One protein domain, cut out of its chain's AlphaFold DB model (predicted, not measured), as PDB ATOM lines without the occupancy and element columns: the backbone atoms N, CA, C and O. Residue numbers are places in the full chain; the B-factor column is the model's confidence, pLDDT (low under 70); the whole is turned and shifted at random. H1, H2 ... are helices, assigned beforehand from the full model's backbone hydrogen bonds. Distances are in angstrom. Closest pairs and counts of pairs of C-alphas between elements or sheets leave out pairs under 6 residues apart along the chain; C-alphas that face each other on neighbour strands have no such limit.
ATOM      1  N   ASP A 298     104.814 170.347  83.139       68.31
ATOM      2  CA  ASP A 298     106.088 169.614  83.119       68.31
ATOM      3  C   ASP A 298     106.515 169.284  81.678       68.31
ATOM      4  O   ASP A 298     107.657 169.559  81.318       68.31
ATOM      5  N   HIS A 299     105.610 168.822  80.805       71.38
ATOM      6  CA  HIS A 299     105.880 168.660  79.368       71.38
ATOM      7  C   HIS A 299     106.200 170.003  78.682       71.38
ATOM      8  O   HIS A 299     107.126 170.082  77.870       71.38
ATOM      9  N   MET A 300     105.500 171.089  79.042       69.31
ATOM     10  CA  MET A 300     105.848 172.451  78.611       69.31
ATOM     11  C   MET A 300     107.278 172.814  79.034       69.31
ATOM     12  O   MET A 300     108.079 173.221  78.193       69.31
ATOM     13  N   LEU A 301     107.632 172.632  80.310       66.75
ATOM     14  CA  LEU A 301     108.982 172.894  80.812       66.75
ATOM     15  C   LEU A 301     110.016 171.972  80.154       66.75
ATOM     16  O   LEU A 301     111.100 172.432  79.813       66.75
ATOM     17  N   HIS A 302     109.689 170.710  79.874       69.81
ATOM     18  CA  HIS A 302     110.550 169.810  79.114       69.81
ATOM     19  C   HIS A 302     110.786 170.326  77.685       69.81
ATOM     20  O   HIS A 302     111.916 170.273  77.195       69.81
ATOM     21  N   HIS A 303     109.771 170.894  77.029       71.38
ATOM     22  CA  HIS A 303     109.939 171.600  75.758       71.38
ATOM     23  C   HIS A 303     110.791 172.871  75.895       71.38
ATOM     24  O   HIS A 303     111.646 173.087  75.039       71.38
ATOM     25  N   CYS A 304     110.631 173.671  76.955       68.25
ATOM     26  CA  CYS A 304     111.502 174.817  77.237       68.25
ATOM     27  C   CYS A 304     112.969 174.387  77.408       68.25
ATOM     28  O   CYS A 304     113.853 174.951  76.772       68.25
ATOM     29  N   MET A 305     113.227 173.335  78.191       68.44
ATOM     30  CA  MET A 305     114.571 172.780  78.390       68.44
ATOM     31  C   MET A 305     115.122 172.135  77.109       68.44
ATOM     32  O   MET A 305     116.313 172.222  76.841       68.44
ATOM     33  N   THR A 306     114.271 171.558  76.257       72.12
ATOM     34  CA  THR A 306     114.686 171.076  74.927       72.12
ATOM     35  C   THR A 306     115.092 172.239  74.015       72.12
ATOM     36  O   THR A 306     116.041 172.113  73.248       72.12
ATOM     37  N   GLU A 307     114.421 173.393  74.090       71.00
ATOM     38  CA  GLU A 307     114.865 174.586  73.360       71.00
ATOM     39  C   GLU A 307     116.109 175.249  73.970       71.00
ATOM     40  O   GLU A 307     116.882 175.833  73.219       71.00
ATOM     41  N   LEU A 308     116.336 175.142  75.285       71.19
ATOM     42  CA  LEU A 308     117.585 175.565  75.933       71.19
ATOM     43  C   LEU A 308     118.780 174.809  75.340       71.19
ATOM     44  O   LEU A 308     119.759 175.417  74.913       71.19
ATOM     45  N   GLU A 309     118.655 173.485  75.232       72.81
ATOM     46  CA  GLU A 309     119.647 172.649  74.557       72.81
ATOM     47  C   GLU A 309     119.830 173.030  73.084       72.81
ATOM     48  O   GLU A 309     120.963 173.117  72.610       72.81
ATOM     49  N   LEU A 310     118.735 173.274  72.353       69.50
ATOM     50  CA  LEU A 310     118.789 173.698  70.950       69.50
ATOM     51  C   LEU A 310     119.366 175.110  70.775       69.50
ATOM     52  O   LEU A 310     119.954 175.369  69.734       69.50
ATOM     53  N   GLY A 311     119.224 176.001  71.760       68.19
ATOM     54  CA  GLY A 311     119.802 177.345  71.757       68.19
ATOM     55  C   GLY A 311     121.325 177.311  71.866       68.19
ATOM     56  O   GLY A 311     122.005 177.884  71.020       68.19
ATOM     57  N   PHE A 312     121.869 176.548  72.822       71.69
ATOM     58  CA  PHE A 312     123.314 176.297  72.882       71.69
ATOM     59  C   PHE A 312     123.814 175.528  71.645       71.69
ATOM     60  O   PHE A 312     124.798 175.925  71.023       71.69
ATOM     61  N   SER A 313     123.082 174.491  71.220       68.62
ATOM     62  CA  SER A 313     123.424 173.691  70.030       68.62
ATOM     63  C   SER A 313     123.263 174.440  68.698       68.62
ATOM     64  O   SER A 313     123.637 173.896  67.660       68.62
ATOM     65  N   ALA A 314     122.665 175.635  68.669       64.31
ATOM     66  CA  ALA A 314     122.523 176.421  67.441       64.31
ATOM     67  C   ALA A 314     123.840 177.098  67.042       64.31
ATOM     68  O   ALA A 314     124.137 177.191  65.853       64.31
ATOM     69  N   ILE A 315     124.622 177.533  68.036       65.44
ATOM     70  CA  ILE A 315     125.919 178.192  67.838       65.44
ATOM     71  C   ILE A 315     127.030 177.153  67.689       65.44
ATOM     72  O   ILE A 315     127.879 177.286  66.812       65.44
ATOM     73  N   ASP A 316     127.001 176.097  68.505       68.88
ATOM     74  CA  ASP A 316     127.953 174.992  68.417       68.88
ATOM     75  C   ASP A 316     127.280 173.666  68.808       68.88
ATOM     76  O   ASP A 316     127.007 173.381  69.979       68.88
ATOM     77  N   LYS A 317     127.000 172.831  67.798       70.00
ATOM     78  CA  LYS A 317     126.438 171.487  68.003       70.00
ATOM     79  C   LYS A 317     127.425 170.540  68.665       70.00
ATOM     80  O   LYS A 317     126.992 169.631  69.372       70.00
ATOM     81  N   GLU A 318     128.716 170.708  68.405       70.38
ATOM     82  CA  GLU A 318     129.751 169.803  68.885       70.38
ATOM     83  C   GLU A 318     130.016 170.053  70.369       70.38
ATOM     84  O   GLU A 318     130.085 169.089  71.126       70.38
ATOM     85  N   MET A 319     130.012 171.312  70.821       67.06
ATOM     86  CA  MET A 319     130.131 171.674  72.238       67.06
ATOM     87  C   MET A 319     129.071 170.979  73.110       67.06
ATOM     88  O   MET A 319     129.417 170.239  74.036       67.06
ATOM     89  N   TRP A 320     127.777 171.172  72.815       70.50
ATOM     90  CA  TRP A 320     126.705 170.591  73.637       70.50
ATOM     91  C   TRP A 320     126.628 169.064  73.497       70.50
ATOM     92  O   TRP A 320     126.456 168.365  74.498       70.50
ATOM     93  N   ALA A 321     126.821 168.520  72.289       73.25
ATOM     94  CA  ALA A 321     126.840 167.072  72.080       73.25
ATOM     95  C   ALA A 321     128.036 166.392  72.769       73.25
ATOM     96  O   ALA A 321     127.886 165.291  73.300       73.25
ATOM     97  N   CYS A 322     129.202 167.041  72.806       70.88
ATOM     98  CA  CYS A 322     130.381 166.557  73.517       70.88
ATOM     99  C   CYS A 322     130.143 166.568  75.032       70.88
ATOM    100  O   CYS A 322     130.356 165.543  75.681       70.88
ATOM    101  N   PHE A 323     129.609 167.662  75.588       70.62
ATOM    102  CA  PHE A 323     129.262 167.753  77.011       70.62
ATOM    103  C   PHE A 323     128.216 166.705  77.439       70.62
ATOM    104  O   PHE A 323     128.446 165.976  78.406       70.62
ATOM    105  N   ASP A 324     127.107 166.566  76.699       73.25
ATOM    106  CA  ASP A 324     126.090 165.526  76.927       73.25
ATOM    107  C   ASP A 324     126.722 164.127  76.846       73.25
ATOM    108  O   ASP A 324     126.616 163.340  77.785       73.25
ATOM    109  N   SER A 325     127.481 163.835  75.783       74.50
ATOM    110  CA  SER A 325     128.164 162.547  75.601       74.50
ATOM    111  C   SER A 325     129.125 162.215  76.752       74.50
ATOM    112  O   SER A 325     129.084 161.100  77.284       74.50
ATOM    113  N   GLN A 326     129.935 163.180  77.202       73.19
ATOM    114  CA  GLN A 326     130.848 163.024  78.337       73.19
ATOM    115  C   GLN A 326     130.090 162.796  79.651       73.19
ATOM    116  O   GLN A 326     130.375 161.827  80.356       73.19
ATOM    117  N   LEU A 327     129.093 163.627  79.973       72.94
ATOM    118  CA  LEU A 327     128.295 163.515  81.201       72.94
ATOM    119  C   LEU A 327     127.517 162.188  81.255       72.94
ATOM    120  O   LEU A 327     127.511 161.488  82.272       72.94
ATOM    121  N   ASN A 328     126.918 161.800  80.132       76.06
ATOM    122  CA  ASN A 328     126.227 160.533  79.928       76.06
ATOM    123  C   ASN A 328     127.194 159.340  80.048       76.06
ATOM    124  O   ASN A 328     126.870 158.341  80.693       76.06
ATOM    125  N   GLY A 329     128.405 159.452  79.493       77.25
ATOM    126  CA  GLY A 329     129.487 158.476  79.631       77.25
ATOM    127  C   GLY A 329     129.930 158.287  81.084       77.25
ATOM    128  O   GLY A 329     129.907 157.165  81.592       77.25
ATOM    129  N   LEU A 330     130.243 159.382  81.784       74.94
ATOM    130  CA  LEU A 330     130.606 159.389  83.204       74.94
ATOM    131  C   LEU A 330     129.501 158.757  84.061       74.94
ATOM    132  O   LEU A 330     129.766 157.841  84.840       74.94
ATOM    133  N   ALA A 331     128.243 159.158  83.875       77.19
ATOM    134  CA  ALA A 331     127.120 158.590  84.616       77.19
ATOM    135  C   ALA A 331     126.874 157.103  84.289       77.19
ATOM    136  O   ALA A 331     126.572 156.315  85.187       77.19
ATOM    137  N   LYS A 332     127.044 156.665  83.034       77.31
ATOM    138  CA  LYS A 332     127.010 155.235  82.662       77.31
ATOM    139  C   LYS A 332     128.120 154.441  83.352       77.31
ATOM    140  O   LYS A 332     127.864 153.324  83.799       77.31
ATOM    141  N   VAL A 333     129.323 155.006  83.475       78.94
ATOM    142  CA  VAL A 333     130.439 154.387  84.206       78.94
ATOM    143  C   VAL A 333     130.122 154.306  85.702       78.94
ATOM    144  O   VAL A 333     130.144 153.212  86.258       78.94
ATOM    145  N   PHE A 334     129.767 155.418  86.347       78.62
ATOM    146  CA  PHE A 334     129.599 155.496  87.804       78.62
ATOM    147  C   PHE A 334     128.235 155.027  88.340       78.62
ATOM    148  O   PHE A 334     128.070 154.896  89.556       78.62
ATOM    149  N   SER A 335     127.255 154.740  87.477       77.44
ATOM    150  CA  SER A 335     125.982 154.114  87.884       77.44
ATOM    151  C   SER A 335     126.103 152.615  88.180       77.44
ATOM    152  O   SER A 335     125.232 152.048  88.840       77.44
ATOM    153  N   LYS A 336     127.201 151.969  87.764       81.00
ATOM    154  CA  LYS A 336     127.546 150.598  88.160       81.00
ATOM    155  C   LYS A 336     128.430 150.616  89.405       81.00
ATOM    156  O   LYS A 336     129.524 151.177  89.382       81.00
ATOM    157  N   ARG A 337     127.988 149.944  90.473       83.88
ATOM    158  CA  ARG A 337     128.724 149.871  91.745       83.88
ATOM    159  C   ARG A 337     130.142 149.320  91.559       83.88
ATOM    160  O   ARG A 337     131.095 149.951  91.994       83.88
ATOM    161  N   ASP A 338     130.283 148.236  90.806       86.00
ATOM    162  CA  ASP A 338     131.551 147.548  90.540       86.00
ATOM    163  C   ASP A 338     132.581 148.436  89.817       86.00
ATOM    164  O   ASP A 338     133.789 148.244  89.956       86.00
ATOM    165  N   HIS A 339     132.115 149.380  88.991       84.75
ATOM    166  CA  HIS A 339     132.971 150.337  88.283       84.75
ATOM    167  C   HIS A 339     133.437 151.441  89.235       84.75
ATOM    168  O   HIS A 339     134.615 151.791  89.248       84.75
ATOM    169  N   LEU A 340     132.520 151.956  90.056       85.88
ATOM    170  CA  LEU A 340     132.798 152.964  91.073       85.88
ATOM    171  C   LEU A 340     133.763 152.435  92.146       85.88
ATOM    172  O   LEU A 340     134.709 153.130  92.504       85.88
ATOM    173  N   GLU A 341     133.596 151.192  92.603       90.69
ATOM    174  CA  GLU A 341     134.494 150.563  93.582       90.69
ATOM    175  C   GLU A 341     135.895 150.304  92.998       90.69
ATOM    176  O   GLU A 341     136.896 150.530  93.682       90.69
ATOM    177  N   ARG A 342     136.000 149.936  91.710       91.88
ATOM    178  CA  ARG A 342     137.292 149.896  90.996       91.88
ATOM    179  C   ARG A 342     137.921 151.280  90.865       91.88
ATOM    180  O   ARG A 342     139.117 151.413  91.097       91.88
ATOM    181  N   TYR A 343     137.142 152.305  90.514       90.12
ATOM    182  CA  TYR A 343     137.655 153.669  90.383       90.12
ATOM    183  C   TYR A 343     138.187 154.199  91.719       90.12
ATOM    184  O   TYR A 343     139.315 154.686  91.759       90.12
ATOM    185  N   LEU A 344     137.419 154.025  92.803       92.38
ATOM    186  CA  LEU A 344     137.832 154.328  94.173       92.38
ATOM    187  C   LEU A 344     139.144 153.629  94.529       92.38
ATOM    188  O   LEU A 344     140.092 154.290  94.951       92.38
ATOM    189  N   LYS A 345     139.221 152.308  94.324       95.25
ATOM    190  CA  LYS A 345     140.424 151.532  94.638       95.25
ATOM    191  C   LYS A 345     141.634 152.023  93.845       95.25
ATOM    192  O   LYS A 345     142.643 152.360  94.447       95.25
ATOM    193  N   THR A 346     141.541 152.099  92.520       94.88
ATOM    194  CA  THR A 346     142.702 152.372  91.660       94.88
ATOM    195  C   THR A 346     143.118 153.845  91.650       94.88
ATOM    196  O   THR A 346     144.305 154.133  91.751       94.88
ATOM    197  N   ASN A 347     142.172 154.783  91.537       94.69
ATOM    198  CA  ASN A 347     142.481 156.193  91.254       94.69
ATOM    199  C   ASN A 347     142.497 157.092  92.497       94.69
ATOM    200  O   ASN A 347     143.025 158.200  92.415       94.69
ATOM    201  N   ILE A 348     141.934 156.638  93.626       92.62
ATOM    202  CA  ILE A 348     141.895 157.392  94.888       92.62
ATOM    203  C   ILE A 348     142.691 156.671  95.981       92.62
ATOM    204  O   ILE A 348     143.659 157.226  96.493       92.62
ATOM    205  N   LEU A 349     142.331 155.432  96.327       93.50
ATOM    206  CA  LEU A 349     142.944 154.719  97.454       93.50
ATOM    207  C   LEU A 349     144.389 154.290  97.155       93.50
ATOM    208  O   LEU A 349     145.282 154.586  97.947       93.50
ATOM    209  N   ASN A 350     144.638 153.686  95.992       96.00
ATOM    210  CA  ASN A 350     145.961 153.227  95.546       96.00
ATOM    211  C   ASN A 350     146.781 154.309  94.810       96.00
ATOM    212  O   ASN A 350     147.832 154.002  94.259       96.00
ATOM    213  N   ASN A 351     146.304 155.556  94.740       94.38
ATOM    214  CA  ASN A 351     147.004 156.631  94.038       94.38
ATOM    215  C   ASN A 351     147.864 157.434  95.019       94.38
ATOM    216  O   ASN A 351     147.341 158.170  95.857       94.38
ATOM    217  N   ASP A 352     149.182 157.298  94.926       96.69
ATOM    218  CA  ASP A 352     150.120 157.905  95.880       96.69
ATOM    219  C   ASP A 352     150.315 159.413  95.676       96.69
ATOM    220  O   ASP A 352     150.791 160.102  96.573       96.69
ATOM    221  N   LYS A 353     149.853 159.963  94.542       93.62
ATOM    222  CA  LYS A 353     149.824 161.417  94.297       93.62
ATOM    223  C   LYS A 353     148.716 162.141  95.072       93.62
ATOM    224  O   LYS A 353     148.677 163.368  95.065       93.62
ATOM    225  N   ILE A 354     147.798 161.411  95.710       81.81
ATOM    226  CA  ILE A 354     146.701 161.983  96.500       81.81
ATOM    227  C   ILE A 354     147.066 161.884  97.990       81.81
ATOM    228  O   ILE A 354     147.246 160.771  98.486       81.81
ATOM    229  N   PRO A 355     147.135 162.998  98.745       93.00
ATOM    230  CA  PRO A 355     147.404 162.958 100.181       93.00
ATOM    231  C   PRO A 355     146.388 162.093 100.937       93.00
ATOM    232  O   PRO A 355     145.189 162.152 100.659       93.00
ATOM    233  N   ALA A 356     146.836 161.327 101.937       90.69
ATOM    234  CA  ALA A 356     145.978 160.397 102.687       90.69
ATOM    235  C   ALA A 356     144.720 161.067 103.283       90.69
ATOM    236  O   ALA A 356     143.634 160.491 103.250       90.69
ATOM    237  N   GLN A 357     144.855 162.318 103.732       83.62
ATOM    238  CA  GLN A 357     143.758 163.165 104.218       83.62
ATOM    239  C   GLN A 357     142.682 163.394 103.133       83.62
ATOM    240  O   GLN A 357     141.486 163.242 103.379       83.62
ATOM    241  N   ALA A 358     143.104 163.675 101.895       78.69
ATOM    242  CA  ALA A 358     142.212 163.888 100.756       78.69
ATOM    243  C   ALA A 358     141.560 162.585 100.256       78.69
ATOM    244  O   ALA A 358     140.419 162.622  99.790       78.69
ATOM    245  N   LYS A 359     142.225 161.423 100.397       91.38
ATOM    246  CA  LYS A 359     141.663 160.113  99.996       91.38
ATOM    247  C   LYS A 359     140.317 159.834 100.676       91.38
ATOM    248  O   LYS A 359     139.402 159.332 100.021       91.38
ATOM    249  N   GLN A 360     140.157 160.194 101.954       83.81
ATOM    250  CA  GLN A 360     138.901 160.004 102.692       83.81
ATOM    251  C   GLN A 360     137.789 160.946 102.197       83.81
ATOM    252  O   GLN A 360     136.659 160.497 101.980       83.81
ATOM    253  N   GLY A 361     138.116 162.220 101.952       78.81
ATOM    254  CA  GLY A 361     137.193 163.212 101.390       78.81
ATOM    255  C   GLY A 361     136.689 162.810 100.002       78.81
ATOM    256  O   GLY A 361     135.484 162.647  99.810       78.81
ATOM    257  N   LEU A 362     137.606 162.526  99.071       73.56
ATOM    258  CA  LEU A 362     137.285 162.056  97.718       73.56
ATOM    259  C   LEU A 362     136.464 160.761  97.738       73.56
ATOM    260  O   LEU A 362     135.457 160.661  97.044       73.56
ATOM    261  N   THR A 363     136.817 159.791  98.591       86.38
ATOM    262  CA  THR A 363     136.041 158.545  98.729       86.38
ATOM    263  C   THR A 363     134.609 158.807  99.207       86.38
ATOM    264  O   THR A 363     133.678 158.117  98.788       86.38
ATOM    265  N   SER A 364     134.395 159.830 100.042       81.75
ATOM    266  CA  SER A 364     133.061 160.177 100.545       81.75
ATOM    267  C   SER A 364     132.106 160.672  99.447       81.75
ATOM    268  O   SER A 364     130.908 160.386  99.519       81.75
ATOM    269  N   MET A 365     132.629 161.314  98.394       75.06
ATOM    270  CA  MET A 365     131.847 161.804  97.247       75.06
ATOM    271  C   MET A 365     131.198 160.658  96.453       75.06
ATOM    272  O   MET A 365     130.118 160.819  95.892       75.06
ATOM    273  N   PHE A 366     131.812 159.470  96.466       84.00
ATOM    274  CA  PHE A 366     131.351 158.276  95.752       84.00
ATOM    275  C   PHE A 366     130.580 157.281  96.645       84.00
ATOM    276  O   PHE A 366     130.381 156.131  96.263       84.00
ATOM    277  N   ARG A 367     130.085 157.694  97.826       77.19
ATOM    278  CA  ARG A 367     129.290 156.837  98.748       77.19
ATOM    279  C   ARG A 367     128.034 156.199  98.129       77.19
ATOM    280  O   ARG A 367     127.476 155.267  98.703       77.19
ATOM    281  N   SER A 368     127.574 156.697  96.986       74.25
ATOM    282  CA  SER A 368     126.472 156.135  96.203       74.25
ATOM    283  C   SER A 368     126.821 156.139  94.718       74.25
ATOM    284  O   SER A 368     127.435 157.087  94.238       74.25
ATOM    285  N   THR A 369     126.368 155.118  93.985       76.50
ATOM    286  CA  THR A 369     126.394 155.095  92.513       76.50
ATOM    287  C   THR A 369     125.781 156.362  91.935       76.50
ATOM    288  O   THR A 369     124.722 156.794  92.398       76.50
ATOM    289  N   CYS A 370     126.407 156.914  90.894       69.12
ATOM    290  CA  CYS A 370     125.851 158.040  90.150       69.12
ATOM    291  C   CYS A 370     124.434 157.677  89.660       69.12
ATOM    292  O   CYS A 370     124.243 156.563  89.156       69.12
ATOM    293  N   PRO A 371     123.420 158.551  89.813       63.41
ATOM    294  CA  PRO A 371     122.118 158.298  89.212       63.41
ATOM    295  C   PRO A 371     122.289 158.141  87.700       63.41
ATOM    296  O   PRO A 371     122.995 158.924  87.067       63.41
ATOM    297  N   THR A 372     121.642 157.133  87.110       61.78
ATOM    298  CA  THR A 372     121.657 156.938  85.654       61.78
ATOM    299  C   THR A 372     121.296 158.250  84.963       61.78
ATOM    300  O   THR A 372     120.244 158.819  85.267       61.78
ATOM    301  N   TYR A 373     122.144 158.716  84.041       55.75
ATOM    302  CA  TYR A 373     121.851 159.898  83.236       55.75
ATOM    303  C   TYR A 373     120.645 159.613  82.340       55.75
ATOM    304  O   TYR A 373     120.748 159.059  81.248       55.75
ATOM    305  N   ASN A 374     119.472 159.955  82.861       60.69
ATOM    306  CA  ASN A 374     118.295 160.210  82.067       60.69
ATOM    307  C   ASN A 374     118.255 161.717  81.832       60.69
ATOM    308  O   ASN A 374     118.074 162.485  82.779       60.69
ATOM    309  N   LYS A 375     118.424 162.099  80.570       60.31
ATOM    310  CA  LYS A 375     118.543 163.475  80.103       60.31
ATOM    311  C   LYS A 375     117.387 164.369  80.566       60.31
ATOM    312  O   LYS A 375     117.634 165.432  81.122       60.31
ATOM    313  N   SER A 376     116.140 163.889  80.494       52.47
ATOM    314  CA  SER A 376     114.989 164.640  81.024       52.47
ATOM    315  C   SER A 376     114.997 164.767  82.552       52.47
ATOM    316  O   SER A 376     114.510 165.749  83.095       52.47
ATOM    317  N   ARG A 377     115.573 163.800  83.277       52.91
ATOM    318  CA  ARG A 377     115.510 163.738  84.748       52.91
ATOM    319  C   ARG A 377     116.510 164.661  85.442       52.91
ATOM    320  O   ARG A 377     116.242 165.068  86.569       52.91
ATOM    321  N   TRP A 378     117.631 164.983  84.794       45.53
ATOM    322  CA  TRP A 378     118.583 165.980  85.301       45.53
ATOM    323  C   TRP A 378     117.965 167.384  85.306       45.53
ATOM    324  O   TRP A 378     118.081 168.086  86.307       45.53
ATOM    325  N   HIS A 379     117.188 167.731  84.272       45.62
ATOM    326  CA  HIS A 379     116.429 168.990  84.196       45.62
ATOM    327  C   HIS A 379     115.420 169.182  85.350       45.62
ATOM    328  O   HIS A 379     115.084 170.315  85.682       45.62
ATOM    329  N   PHE A 380     114.980 168.101  86.008       43.34
ATOM    330  CA  PHE A 380     114.022 168.127  87.127       43.34
ATOM    331  C   PHE A 380     114.640 167.840  88.517       43.34
ATOM    332  O   PHE A 380     113.909 167.671  89.501       43.34
ATOM    333  N   MET A 381     115.970 167.763  88.657       39.28
ATOM    334  CA  MET A 381     116.615 167.422  89.938       39.28
ATOM    335  C   MET A 381     116.638 168.591  90.945       39.28
ATOM    336  O   MET A 381     117.644 169.278  91.107       39.28
ATOM    337  N   LYS A 382     115.534 168.791  91.687       42.00
ATOM    338  CA  LYS A 382     115.516 169.696  92.862       42.00
ATOM    339  C   LYS A 382     114.518 169.342  93.983       42.00
ATOM    340  O   LYS A 382     113.926 170.222  94.598       42.00
ATOM    341  N   ARG A 383     114.320 168.042  94.251       41.88
ATOM    342  CA  ARG A 383     113.420 167.517  95.316       41.88
ATOM    343  C   ARG A 383     113.930 166.271  96.068       41.88
ATOM    344  O   ARG A 383     113.141 165.519  96.630       41.88
ATOM    345  N   LYS A 384     115.236 165.997  96.009       40.31
ATOM    346  CA  LYS A 384     115.866 164.890  96.760       40.31
ATOM    347  C   LYS A 384     117.184 165.234  97.442       40.31
ATOM    348  O   LYS A 384     117.633 164.464  98.285       40.31
ATOM    349  N   ASP A 385     117.777 166.365  97.079       40.47
ATOM    350  CA  ASP A 385     118.988 166.882  97.709       40.47
ATOM    351  C   ASP A 385     118.687 168.018  98.703       40.47
ATOM    352  O   ASP A 385     119.576 168.399  99.451       40.47
ATOM    353  N   SER A 386     117.432 168.492  98.789       40.53
ATOM    354  CA  SER A 386     116.904 169.300  99.908       40.53
ATOM    355  C   SER A 386     117.220 168.623 101.244       40.53
ATOM    356  O   SER A 386     118.079 169.082 101.994       40.53
TER     357      SER A 386
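What this domain is: This is residues 298 to 386 of the 1075 residues of a protein of Symbiodinium sp. KB8 (UniProt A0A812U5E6). Two long helices, H1 and H2, meet near their ends as a V, and a helical hairpin of H3 and H4 sits at the far end of H2. From the hairpin, residues 366 to 374 run back toward H1, where the short H5 lies in the mouth of the V; residues 381 to 386 stick out as a free tail. The printed part has 89 residues with five named helices, H1 to H5 in chain order, and no named strand: all helix. It is loose, with a radius of gyration of the C-alphas of 16.8 A, and only just elongated, spanning 47 by 31 by 22 A.

How they stand to each other: H1, residues 298 to 315, touches H2, residues 317 to 334, with residues 309 to 313 alone. Their closest C-alphas, of Ser 313 and Trp 320, are 5.8 A apart, at a steep tilt of 58 degrees, opposite ways. H2 and H3, residues 337 to 349, touch only at the corner, and only just, with 3 pairs of C-alphas within 8 A, the closest those of Phe 334 and Leu 340 at 5.2 A; they are about perpendicular at 86 degrees. H3 and H4, residues 356 to 365, touch as a hairpin at a shallow tilt of 21 degrees, opposite ways, the closest C-alphas being those of Ile 348 and Lys 359, 5.8 A apart. H5, residues 375 to 378, is close to H1 but not clearly touching, with the C-alphas of His 302 and Ser 376 7.1 A apart. Every O i to N i+4 pair is within hydrogen-bond range in H2, against 13 of 14 in H1, 8 of 9 in H3 and 4 of 6 in H4; H5 is too short for such a pair.

Where its parts are: H1 begins at C-alpha 298 (106.088, 169.614, 83.119) and is 26.5 A long; H2 is 25.6 A, H3 16.1 A and H4 15.2 A. H5 ends at C-alpha 378 (118.583, 165.980, 85.301).

The domain as a whole: The C-alphas farthest apart, of Met 300 and Asp 352, are 49.7 A apart. The printed part has no cut, and no link is long. Mean pLDDT of the printed part is 73.3; 30 residues are under 70, among them 370 to 386.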